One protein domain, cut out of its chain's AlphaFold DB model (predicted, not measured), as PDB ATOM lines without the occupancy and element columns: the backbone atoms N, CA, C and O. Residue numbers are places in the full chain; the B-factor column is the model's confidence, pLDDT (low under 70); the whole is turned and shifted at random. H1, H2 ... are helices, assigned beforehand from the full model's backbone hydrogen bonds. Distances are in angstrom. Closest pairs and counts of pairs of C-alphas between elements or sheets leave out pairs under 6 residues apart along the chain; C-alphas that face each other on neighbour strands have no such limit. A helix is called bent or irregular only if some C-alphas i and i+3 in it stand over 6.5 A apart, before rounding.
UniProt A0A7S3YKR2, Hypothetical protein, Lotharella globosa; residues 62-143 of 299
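AT A GLANCE: This is residues 62 to 143 of the 299 residues of the protein "Hypothetical protein" of Lotharella globosa (UniProt A0A7S3YKR2). Four helices run roughly along one long direction as two loose, staggered rows: H2 and H5 make one, H1 and H4 the other, with H4 folded back against H5 as a hairpin. Short H3 packs on the side of H5. The printed part has 82 residues, with five named helices in the order H1 to H5 and no named strand: all helix. It is compact, with a radius of gyration of the C-alphas of 12.2 A, yet elongated, spanning 40 by 23 by 19 A.

HOW THE PARTS SIT: Look first at H1, residues 74 to 88, and H2, residues 90 to 101: they only just touch, only at the corner, with 3 pairs of C-alphas within 8 A, the closest Arg 86 and Tyr 93 at 5.7 A. Further on, H3, residues 106 to 109, only just touches H5, residues 127 to 143, with 3 pairs within 8 A; the closest C-alphas are Ala 109 and Gln 135, 6.2 A apart. H4, residues 115 to 122, forms a helical hairpin with H5, opposite ways at a shallow tilt of 28 degrees, the closest C-alphas being Ala 122 and Gly 129 at 4.5 A. H5 touches H2 with residues 127 to 134 alone, the same way at a shallow tilt of 25 degrees, the closest C-alphas being Leu 97 and Pro 127 at 5.9 A. H1 and H4 are close but not clearly touching; H2 and H4 are apart. Every O i to N i+4 pair is within hydrogen-bond range in H2 and H5; H1 has 7 of 11 and H4 3 of 4, while H3 is too short for such a pair.

IN THESE COORDINATES: Find C-alpha 74 at (-19.908, 29.960, -16.010); from there H1 runs 18.5 A, irregular, with C-alphas 79 and 82 7.9 A apart. H2 spans 16.4 A and H4 10.7 A; H3 is only just irregular, with C-alphas 106 and 109 6.8 A apart. H5 runs 24.4 A to C-alpha 143 at (-37.162, 38.333, -10.401).

THE WHOLE: The C-alphas of Gly 62 and Val 143 are the two farthest apart, at 41.1 A. Residues 62 to 73 hold no named element, the links between helices are tight, and the printed part has no cut. Mean pLDDT of the printed part is 83.6; residues 105 to 112 are under 70.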
ATOM      1  N   GLY A  62      -1.846  20.814 -21.302       87.69
ATOM      2  CA  GLY A  62      -1.388  20.592 -19.928       87.69
ATOM      3  C   GLY A  62      -0.740  21.826 -19.291       87.69
ATOM      4  O   GLY A  62      -0.026  21.698 -18.303       87.69
ATOM      5  N   GLU A  63      -0.973  23.023 -19.842       93.00
ATOM      6  CA  GLU A  63      -0.407  24.295 -19.368       93.00
ATOM      7  C   GLU A  63      -1.240  24.862 -18.194       93.00
ATOM      8  O   GLU A  63      -1.667  26.016 -18.221       93.00
ATOM      9  N   TRP A  64      -1.516  24.048 -17.168       92.44
ATOM     10  CA  TRP A  64      -2.420  24.385 -16.053       92.44
ATOM     11  C   TRP A  64      -2.017  25.658 -15.307       92.44
ATOM     12  O   TRP A  64      -2.865  26.495 -14.996       92.44
ATOM     13  N   ASP A  65      -0.713  25.877 -15.136       92.62
ATOM     14  CA  ASP A  65      -0.179  27.063 -14.467       92.62
ATOM     15  C   ASP A  65      -0.578  28.382 -15.154       92.62
ATOM     16  O   ASP A  65      -0.649  29.430 -14.507       92.62
ATOM     17  N   LEU A  66      -0.898  28.344 -16.451       92.56
ATOM     18  CA  LEU A  66      -1.294  29.515 -17.236       92.56
ATOM     19  C   LEU A  66      -2.812  29.764 -17.243       92.56
ATOM     20  O   LEU A  66      -3.267  30.762 -17.803       92.56
ATOM     21  N   VAL A  67      -3.616  28.896 -16.619       93.12
ATOM     22  CA  VAL A  67      -5.080  29.020 -16.614       93.12
ATOM     23  C   VAL A  67      -5.531  30.231 -15.792       93.12
ATOM     24  O   VAL A  67      -5.405  30.267 -14.568       93.12
ATOM     25  N   ASN A  68      -6.144  31.218 -16.449       91.00
ATOM     26  CA  ASN A  68      -6.750  32.358 -15.765       91.00
ATOM     27  C   ASN A  68      -8.212  32.075 -15.372       91.00
ATOM     28  O   ASN A  68      -9.145  32.360 -16.125       91.00
ATOM     29  N   TYR A  69      -8.432  31.582 -14.149       89.06
ATOM     30  CA  TYR A  69      -9.778  31.283 -13.639       89.06
ATOM     31  C   TYR A  69     -10.730  32.486 -13.617       89.06
ATOM     32  O   TYR A  69     -11.933  32.317 -13.786       89.06
ATOM     33  N   LYS A  70     -10.221  33.722 -13.507       85.44
ATOM     34  CA  LYS A  70     -11.065  34.936 -13.507       85.44
ATOM     35  C   LYS A  70     -11.766  35.179 -14.847       85.44
ATOM     36  O   LYS A  70     -12.720  35.960 -14.903       85.44
ATOM     37  N   ARG A  71     -11.274  34.551 -15.918       85.94
ATOM     38  CA  ARG A  71     -11.833  34.595 -17.277       85.94
ATOM     39  C   ARG A  71     -12.638  33.346 -17.633       85.94
ATOM     40  O   ARG A  71     -13.133  33.243 -18.753       85.94
ATOM     41  N   MET A  72     -12.805  32.416 -16.695       85.62
ATOM     42  CA  MET A  72     -13.609  31.220 -16.904       85.62
ATOM     43  C   MET A  72     -15.091  31.568 -17.013       85.62
ATOM     44  O   MET A  72     -15.687  32.124 -16.093       85.62
ATOM     45  N   ALA A  73     -15.697  31.205 -18.140       83.38
ATOM     46  CA  ALA A  73     -17.133  31.341 -18.330       83.38
ATOM     47  C   ALA A  73     -17.908  30.369 -17.419       83.38
ATOM     48  O   ALA A  73     -17.497  29.219 -17.244       83.38
ATOM     49  N   SER A  74     -19.076  30.783 -16.909       81.38
ATOM     50  CA  SER A  74     -19.908  29.960 -16.010       81.38
ATOM     51  C   SER A  74     -20.270  28.596 -16.596       81.38
ATOM     52  O   SER A  74     -20.221  27.593 -15.890       81.38
ATOM     53  N   ARG A  75     -20.585  28.536 -17.898       82.94
ATOM     54  CA  ARG A  75     -20.927  27.276 -18.577       82.94
ATOM     55  C   ARG A  75     -19.727  26.338 -18.707       82.94
ATOM     56  O   ARG A  75     -19.869  25.134 -18.524       82.94
ATOM     57  N   CYS A  76     -18.537  26.884 -18.961       86.31
ATOM     58  CA  CYS A  76     -17.294  26.110 -18.943       86.31
ATOM     59  C   CYS A  76     -17.043  25.525 -17.550       86.31
ATOM     60  O   CYS A  76     -16.820  24.325 -17.419       86.31
ATOM     61  N   ARG A  77     -17.196  26.343 -16.503       86.75
ATOM     62  CA  ARG A  77     -17.102  25.894 -15.111       86.75
ATOM     63  C   ARG A  77     -18.114  24.789 -14.791       86.75
ATOM     64  O   ARG A  77     -17.743  23.766 -14.239       86.75
ATOM     65  N   MET A  78     -19.375  24.946 -15.187       84.81
ATOM     66  CA  MET A  78     -20.405  23.924 -14.973       84.81
ATOM     67  C   MET A  78     -20.023  22.575 -15.601       84.81
ATOM     68  O   MET A  78     -20.161  21.533 -14.956       84.81
ATOM     69  N   LEU A  79     -19.546  22.585 -16.848       85.19
ATOM     70  CA  LEU A  79     -19.254  21.365 -17.604       85.19
ATOM     71  C   LEU A  79     -17.921  20.714 -17.210       85.19
ATOM     72  O   LEU A  79     -17.828  19.486 -17.158       85.19
ATOM     73  N   TYR A  80     -16.897  21.529 -16.950       87.44
ATOM     74  CA  TYR A  80     -15.503  21.090 -16.854       87.44
ATOM     75  C   TYR A  80     -14.822  21.451 -15.529       87.44
ATOM     76  O   TYR A  80     -13.736  20.945 -15.271       87.44
ATOM     77  N   GLY A  81     -15.426  22.293 -14.688       87.88
ATOM     78  CA  GLY A  81     -14.864  22.779 -13.421       87.88
ATOM     79  C   GLY A  81     -14.340  21.652 -12.542       87.88
ATOM     80  O   GLY A  81     -13.133  21.459 -12.437       87.88
ATOM     81  N   GLU A  82     -15.248  20.841 -12.009       84.31
ATOM     82  CA  GLU A  82     -14.897  19.684 -11.181       84.31
ATOM     83  C   GLU A  82     -14.070  18.624 -11.936       84.31
ATOM     84  O   GLU A  82     -13.016  18.185 -11.480       84.31
ATOM     85  N   LYS A  83     -14.533  18.220 -13.127       87.50
ATOM     86  CA  LYS A  83     -13.994  17.056 -13.857       87.50
ATOM     87  C   LYS A  83     -12.601  17.279 -14.441       87.50
ATOM     88  O   LYS A  83     -11.884  16.314 -14.684       87.50
ATOM     89  N   VAL A  84     -12.262  18.525 -14.761       91.06
ATOM     90  CA  VAL A  84     -11.070  18.866 -15.540       91.06
ATOM     91  C   VAL A  84     -10.193  19.830 -14.759       91.06
ATOM     92  O   VAL A  84      -9.042  19.499 -14.501       91.06
ATOM     93  N   PHE A  85     -10.724  20.983 -14.347       91.88
ATOM     94  CA  PHE A  85      -9.913  22.014 -13.698       91.88
ATOM     95  C   PHE A  85      -9.528  21.642 -12.266       91.88
ATOM     96  O   PHE A  85      -8.342  21.593 -11.961       91.88
ATOM     97  N   ARG A  86     -10.494  21.283 -11.412       90.44
ATOM     98  CA  ARG A  86     -10.210  20.866 -10.031       90.44
ATOM     99  C   ARG A  86      -9.347  19.610  -9.975       90.44
ATOM    100  O   ARG A  86      -8.466  19.512  -9.134       90.44
ATOM    101  N   ALA A  87      -9.579  18.666 -10.888       90.62
ATOM    102  CA  ALA A  87      -8.824  17.417 -10.947       90.62
ATOM    103  C   ALA A  87      -7.318  17.616 -11.217       90.62
ATOM    104  O   ALA A  87      -6.523  16.778 -10.799       90.62
ATOM    105  N   HIS A  88      -6.925  18.695 -11.904       93.31
ATOM    106  CA  HIS A  88      -5.527  18.946 -12.275       93.31
ATOM    107  C   HIS A  88      -4.883  20.118 -11.524       93.31
ATOM    108  O   HIS A  88      -3.666  20.134 -11.377       93.31
ATOM    109  N   ASP A  89      -5.673  21.083 -11.052       93.19
ATOM    110  CA  ASP A  89      -5.204  22.275 -10.336       93.19
ATOM    111  C   ASP A  89      -6.168  22.627  -9.177       93.19
ATOM    112  O   ASP A  89      -6.863  23.651  -9.206       93.19
ATOM    113  N   PRO A  90      -6.275  21.743  -8.161       91.62
ATOM    114  CA  PRO A  90      -7.278  21.852  -7.104       91.62
ATOM    115  C   PRO A  90      -7.096  23.105  -6.246       91.62
ATOM    116  O   PRO A  90      -8.071  23.798  -5.969       91.62
ATOM    117  N   GLU A  91      -5.860  23.432  -5.860       92.44
ATOM    118  CA  GLU A  91      -5.575  24.532  -4.931       92.44
ATOM    119  C   GLU A  91      -6.010  25.890  -5.497       92.44
ATOM    120  O   GLU A  91      -6.746  26.640  -4.849       92.44
ATOM    121  N   ARG A  92      -5.606  26.210  -6.736       92.69
ATOM    122  CA  ARG A  92      -5.976  27.483  -7.370       92.69
ATOM    123  C   ARG A  92      -7.449  27.525  -7.749       92.69
ATOM    124  O   ARG A  92      -8.050  28.599  -7.687       92.69
ATOM    125  N   TYR A  93      -8.029  26.391  -8.146       90.06
ATOM    126  CA  TYR A  93      -9.449  26.315  -8.473       90.06
ATOM    127  C   TYR A  93     -10.324  26.560  -7.236       90.06
ATOM    128  O   TYR A  93     -11.241  27.382  -7.281       90.06
ATOM    129  N   GLU A  94     -10.009  25.926  -6.106       87.94
ATOM    130  CA  GLU A  94     -10.725  26.134  -4.846       87.94
ATOM    131  C   GLU A  94     -10.543  27.559  -4.322       87.94
ATOM    132  O   GLU A  94     -11.523  28.201  -3.939       87.94
ATOM    133  N   GLN A  95      -9.325  28.109  -4.396       88.81
ATOM    134  CA  GLN A  95      -9.079  29.507  -4.048       88.81
ATOM    135  C   GLN A  95      -9.905  30.462  -4.922       88.81
ATOM    136  O   GLN A  95     -10.455  31.445  -4.424       88.81
ATOM    137  N   TYR A  96     -10.015  30.185  -6.224       87.56
ATOM    138  CA  TYR A  96     -10.854  30.959  -7.132       87.56
ATOM    139  C   TYR A  96     -12.327  30.934  -6.710       87.56
ATOM    140  O   TYR A  96     -12.946  31.999  -6.637       87.56
ATOM    141  N   LEU A  97     -12.876  29.756  -6.400       84.62
ATOM    142  CA  LEU A  97     -14.260  29.638  -5.941       84.62
ATOM    143  C   LEU A  97     -14.464  30.378  -4.616       84.62
ATOM    144  O   LEU A  97     -15.408  31.154  -4.505       84.62
ATOM    145  N   GLN A  98     -13.546  30.241  -3.661       84.94
ATOM    146  CA  GLN A  98     -13.611  30.936  -2.375       84.94
ATOM    147  C   GLN A  98     -13.603  32.465  -2.537       84.94
ATOM    148  O   GLN A  98     -14.456  33.158  -1.987       84.94
ATOM    149  N   LEU A  99     -12.698  33.006  -3.357       83.38
ATOM    150  CA  LEU A  99     -12.669  34.441  -3.661       83.38
ATOM    151  C   LEU A  99     -13.961  34.920  -4.329       83.38
ATOM    152  O   LEU A  99     -14.361  36.075  -4.168       83.38
ATOM    153  N   ALA A 100     -14.605  34.054  -5.103       77.38
ATOM    154  CA  ALA A 100     -15.857  34.379  -5.750       77.38
ATOM    155  C   ALA A 100     -17.046  34.373  -4.779       77.38
ATOM    156  O   ALA A 100     -17.885  35.268  -4.860       77.38
ATOM    157  N   LEU A 101     -17.068  33.441  -3.823       78.62
ATOM    158  CA  LEU A 101     -18.024  33.422  -2.710       78.62
ATOM    159  C   LEU A 101     -17.896  34.667  -1.820       78.62
ATOM    160  O   LEU A 101     -18.893  35.210  -1.360       78.62
ATOM    161  N   GLU A 102     -16.675  35.169  -1.634       81.75
ATOM    162  CA  GLU A 102     -16.395  36.410  -0.897       81.75
ATOM    163  C   GLU A 102     -16.747  37.689  -1.683       81.75
ATOM    164  O   GLU A 102     -16.469  38.797  -1.222       81.75
ATOM    165  N   GLY A 103     -17.292  37.568  -2.899       71.81
ATOM    166  CA  GLY A 103     -17.625  38.708  -3.759       71.81
ATOM    167  C   GLY A 103     -16.406  39.447  -4.329       71.81
ATOM    168  O   GLY A 103     -16.548  40.498  -4.955       71.81
ATOM    169  N   LYS A 104     -15.191  38.906  -4.162       71.44
ATOM    170  CA  LYS A 104     -13.937  39.500  -4.664       71.44
ATOM    171  C   LYS A 104     -13.707  39.224  -6.153       71.44
ATOM    172  O   LYS A 104     -12.841  39.845  -6.770       71.44
ATOM    173  N   VAL A 105     -14.497  38.329  -6.751       67.38
ATOM    174  CA  VAL A 105     -14.514  38.061  -8.194       67.38
ATOM    175  C   VAL A 105     -15.878  38.435  -8.771       67.38
ATOM    176  O   VAL A 105     -16.857  37.715  -8.607       67.38
ATOM    177  N   LYS A 106     -15.931  39.552  -9.506       56.34
ATOM    178  CA  LYS A 106     -17.174  40.095 -10.088       56.34
ATOM    179  C   LYS A 106     -17.835  39.192 -11.145       56.34
ATOM    180  O   LYS A 106     -19.026  39.326 -11.394       56.34
ATOM    181  N   ASN A 107     -17.082  38.272 -11.753       55.06
ATOM    182  CA  ASN A 107     -17.529  37.507 -12.926       55.06
ATOM    183  C   ASN A 107     -18.308  36.224 -12.598       55.06
ATOM    184  O   ASN A 107     -18.789  35.561 -13.514       55.06
ATOM    185  N   LEU A 108     -18.460  35.860 -11.320       54.97
ATOM    186  CA  LEU A 108     -19.204  34.653 -10.950       54.97
ATOM    187  C   LEU A 108     -20.704  34.781 -11.243       54.97
ATOM    188  O   LEU A 108     -21.364  33.791 -11.540       54.97
ATOM    189  N   ALA A 109     -21.236  36.002 -11.174       46.84
ATOM    190  CA  ALA A 109     -22.659  36.292 -11.333       46.84
ATOM    191  C   ALA A 109     -23.057  36.704 -12.765       46.84
ATOM    192  O   ALA A 109     -24.239  36.918 -13.027       46.84
ATOM    193  N   SER A 110     -22.098  36.858 -13.688       46.22
ATOM    194  CA  SER A 110     -22.338  37.521 -14.983       46.22
ATOM    195  C   SER A 110     -22.338  36.594 -16.203       46.22
ATOM    196  O   SER A 110     -22.622  37.054 -17.306       46.22
ATOM    197  N   GLY A 111     -22.022  35.304 -16.048       54.47
ATOM    198  CA  GLY A 111     -22.178  34.315 -17.119       54.47
ATOM    199  C   GLY A 111     -23.513  33.585 -16.985       54.47
ATOM    200  O   GLY A 111     -23.667  32.812 -16.041       54.47
ATOM    201  N   ALA A 112     -24.433  33.857 -17.916       67.56
ATOM    202  CA  ALA A 112     -25.830  33.416 -17.982       67.56
ATOM    203  C   ALA A 112     -26.015  31.886 -17.962       67.56
ATOM    204  O   ALA A 112     -26.232  31.274 -19.006       67.56
ATOM    205  N   LEU A 113     -25.910  31.266 -16.783       79.88
ATOM    206  CA  LEU A 113     -26.556  29.975 -16.563       79.88
ATOM    207  C   LEU A 113     -28.058  30.219 -16.481       79.88
ATOM    208  O   LEU A 113     -28.514  31.146 -15.809       79.88
ATOM    209  N   ASN A 114     -28.808  29.387 -17.183       89.00
ATOM    210  CA  ASN A 114     -30.253  29.348 -17.058       89.00
ATOM    211  C   ASN A 114     -30.645  28.735 -15.702       89.00
ATOM    212  O   ASN A 114     -29.839  28.015 -15.111       89.00
ATOM    213  N   PRO A 115     -31.879  28.955 -15.212       91.88
ATOM    214  CA  PRO A 115     -32.318  28.418 -13.922       91.88
ATOM    215  C   PRO A 115     -32.064  26.907 -13.769       91.88
ATOM    216  O   PRO A 115     -31.509  26.484 -12.760       91.88
ATOM    217  N   HIS A 116     -32.361  26.112 -14.803       91.94
ATOM    218  CA  HIS A 116     -32.129  24.659 -14.807       91.94
ATOM    219  C   HIS A 116     -30.642  24.272 -14.802       91.94
ATOM    220  O   HIS A 116     -30.250  23.258 -14.237       91.94
ATOM    221  N   GLU A 117     -29.770  25.093 -15.389       90.62
ATOM    222  CA  GLU A 117     -28.325  24.865 -15.317       90.62
ATOM    223  C   GLU A 117     -27.796  25.124 -13.896       90.62
ATOM    224  O   GLU A 117     -26.836  24.478 -13.477       90.62
ATOM    225  N   ILE A 118     -28.421  26.041 -13.143       90.94
ATOM    226  CA  ILE A 118     -28.075  26.331 -11.743       90.94
ATOM    227  C   ILE A 118     -28.548  25.200 -10.820       90.94
ATOM    228  O   ILE A 118     -27.780  24.763  -9.962       90.94
ATOM    229  N   THR A 119     -29.769  24.687 -10.998       90.75
ATOM    230  CA  THR A 119     -30.286  23.570 -10.184       90.75
ATOM    231  C   THR A 119     -29.428  22.312 -10.340       90.75
ATOM    232  O   THR A 119     -29.087  21.685  -9.341       90.75
ATOM    233  N   LEU A 120     -28.962  22.006 -11.557       88.06
ATOM    234  CA  LEU A 120     -28.082  20.861 -11.836       88.06
ATOM    235  C   LEU A 120     -26.736  20.897 -11.095       88.06
ATOM    236  O   LEU A 120     -26.125  19.853 -10.855       88.06
ATOM    237  N   VAL A 121     -26.226  22.086 -10.763       86.31
ATOM    238  CA  VAL A 121     -24.971  22.233 -10.007       86.31
ATOM    239  C   VAL A 121     -25.189  22.408  -8.506       86.31
ATOM    240  O   VAL A 121     -24.225  22.295  -7.750       86.31
ATOM    241  N   ALA A 122     -26.426  22.642  -8.062       86.50
ATOM    242  CA  ALA A 122     -26.756  22.895  -6.663       86.50
ATOM    243  C   ALA A 122     -26.395  21.724  -5.739       86.50
ATOM    244  O   ALA A 122     -25.892  21.962  -4.643       86.50
ATOM    245  N   GLY A 123     -26.580  20.484  -6.205       82.81
ATOM    246  CA  GLY A 123     -26.259  19.266  -5.450       82.81
ATOM    247  C   GLY A 123     -24.779  18.885  -5.418       82.81
ATOM    248  O   GLY A 123     -24.404  17.862  -4.842       82.81
ATOM    249  N   ARG A 124     -23.892  19.677  -6.033       84.06
ATOM    250  CA  ARG A 124     -22.447  19.421  -5.964       84.06
ATOM    251  C   ARG A 124     -21.898  19.812  -4.598       84.06
ATOM    252  O   ARG A 124     -22.201  20.874  -4.066       84.06
ATOM    253  N   SER A 125     -21.019  18.984  -4.047       79.88
ATOM    254  CA  SER A 125     -20.375  19.280  -2.767       79.88
ATOM    255  C   SER A 125     -19.361  20.426  -2.869       79.88
ATOM    256  O   SER A 125     -18.735  20.650  -3.905       79.88
ATOM    257  N   GLY A 126     -19.136  21.111  -1.747       80.56
ATOM    258  CA  GLY A 126     -18.087  22.121  -1.627       80.56
ATOM    259  C   GLY A 126     -18.429  23.464  -2.291       80.56
ATOM    260  O   GLY A 126     -19.604  23.828  -2.399       80.56
ATOM    261  N   PRO A 127     -17.413  24.239  -2.714       77.25
ATOM    262  CA  PRO A 127     -17.616  25.610  -3.182       77.25
ATOM    263  C   PRO A 127     -18.463  25.742  -4.461       77.25
ATOM    264  O   PRO A 127     -19.028  26.808  -4.698       77.25
ATOM    265  N   GLU A 128     -18.588  24.686  -5.279       79.88
ATOM    266  CA  GLU A 128     -19.448  24.710  -6.473       79.88
ATOM    267  C   GLU A 128     -20.938  24.780  -6.119       79.88
ATOM    268  O   GLU A 128     -21.623  25.681  -6.605       79.88
ATOM    269  N   GLY A 129     -21.433  23.900  -5.241       84.25
ATOM    270  CA  GLY A 129     -22.828  23.946  -4.787       84.25
ATOM    271  C   GLY A 129     -23.137  25.235  -4.028       84.25
ATOM    272  O   GLY A 129     -24.185  25.850  -4.228       84.25
ATOM    273  N   LEU A 130     -22.190  25.734  -3.226       82.94
ATOM    274  CA  LEU A 130     -22.355  27.026  -2.558       82.94
ATOM    275  C   LEU A 130     -22.428  28.185  -3.569       82.94
ATOM    276  O   LEU A 130     -23.283  29.062  -3.450       82.94
ATOM    277  N   SER A 131     -21.593  28.159  -4.614       81.38
ATOM    278  CA  SER A 131     -21.672  29.129  -5.710       81.38
ATOM    279  C   SER A 131     -23.008  29.053  -6.447       81.38
ATOM    280  O   SER A 131     -23.497  30.096  -6.876       81.38
ATOM    281  N   ALA A 132     -23.576  27.861  -6.631       85.81
ATOM    282  CA  ALA A 132     -24.875  27.679  -7.269       85.81
ATOM    283  C   ALA A 132     -26.002  28.312  -6.444       85.81
ATOM    284  O   ALA A 132     -26.804  29.068  -6.982       85.81
ATOM    285  N   ASN A 133     -26.003  28.089  -5.126       86.31
ATOM    286  CA  ASN A 133     -26.974  28.698  -4.214       86.31
ATOM    287  C   ASN A 133     -26.900  30.236  -4.233       86.31
ATOM    288  O   ASN A 133     -27.932  30.902  -4.262       86.31
ATOM    289  N   LEU A 134     -25.699  30.824  -4.294       83.50
ATOM    290  CA  LEU A 134     -25.554  32.281  -4.441       83.50
ATOM    291  C   LEU A 134     -26.068  32.796  -5.790       83.50
ATOM    292  O   LEU A 134     -26.707  33.846  -5.849       83.50
ATOM    293  N   GLN A 135     -25.792  32.073  -6.878       84.81
ATOM    294  CA  GLN A 135     -26.302  32.428  -8.205       84.81
ATOM    295  C   GLN A 135     -27.826  32.368  -8.253       84.81
ATOM    296  O   GLN A 135     -28.452  33.259  -8.825       84.81
ATOM    297  N   TRP A 136     -28.408  31.355  -7.619       89.62
ATOM    298  CA  TRP A 136     -29.845  31.215  -7.476       89.62
ATOM    299  C   TRP A 136     -30.459  32.364  -6.679       89.62
ATOM    300  O   TRP A 136     -31.374  33.014  -7.167       89.62
ATOM    301  N   ASN A 137     -29.903  32.700  -5.513       87.06
ATOM    302  CA  ASN A 137     -30.384  33.833  -4.718       87.06
ATOM    303  C   ASN A 137     -30.370  35.138  -5.530       87.06
ATOM    304  O   ASN A 137     -31.369  35.849  -5.562       87.06
ATOM    305  N   SER A 138     -29.288  35.413  -6.268       86.25
ATOM    306  CA  SER A 138     -29.214  36.594  -7.140       86.25
ATOM    307  C   SER A 138     -30.227  36.556  -8.293       86.25
ATOM    308  O   SER A 138     -30.715  37.602  -8.718       86.25
ATOM    309  N   LEU A 139     -30.543  35.372  -8.827       88.75
ATOM    310  CA  LEU A 139     -31.606  35.201  -9.819       88.75
ATOM    311  C   LEU A 139     -32.971  35.553  -9.210       88.75
ATOM    312  O   LEU A 139     -33.699  36.347  -9.799       88.75
ATOM    313  N   ILE A 140     -33.295  35.006  -8.037       89.44
ATOM    314  CA  ILE A 140     -34.568  35.260  -7.351       89.44
ATOM    315  C   ILE A 140     -34.706  36.735  -6.966       89.44
ATOM    316  O   ILE A 140     -35.756  37.321  -7.206       89.44
ATOM    317  N   GLU A 141     -33.647  37.372  -6.460       88.31
ATOM    318  CA  GLU A 141     -33.627  38.815  -6.181       88.31
ATOM    319  C   GLU A 141     -33.993  39.637  -7.422       88.31
ATOM    320  O   GLU A 141     -34.872  40.492  -7.353       88.31
ATOM    321  N   LYS A 142     -33.411  39.325  -8.588       88.75
ATOM    322  CA  LYS A 142     -33.737  40.018  -9.848       88.75
ATOM    323  C   LYS A 142     -35.191  39.821 -10.280       88.75
ATOM    324  O   LYS A 142     -35.796  40.754 -10.805       88.75
ATOM    325  N   VAL A 143     -35.750  38.624 -10.085       89.62
ATOM    326  CA  VAL A 143     -37.162  38.333 -10.401       89.62
ATOM    327  C   VAL A 143     -38.103  39.061  -9.433       89.62
ATOM    328  O   VAL A 143     -39.146  39.572  -9.836       89.62
TER     329      VAL A 143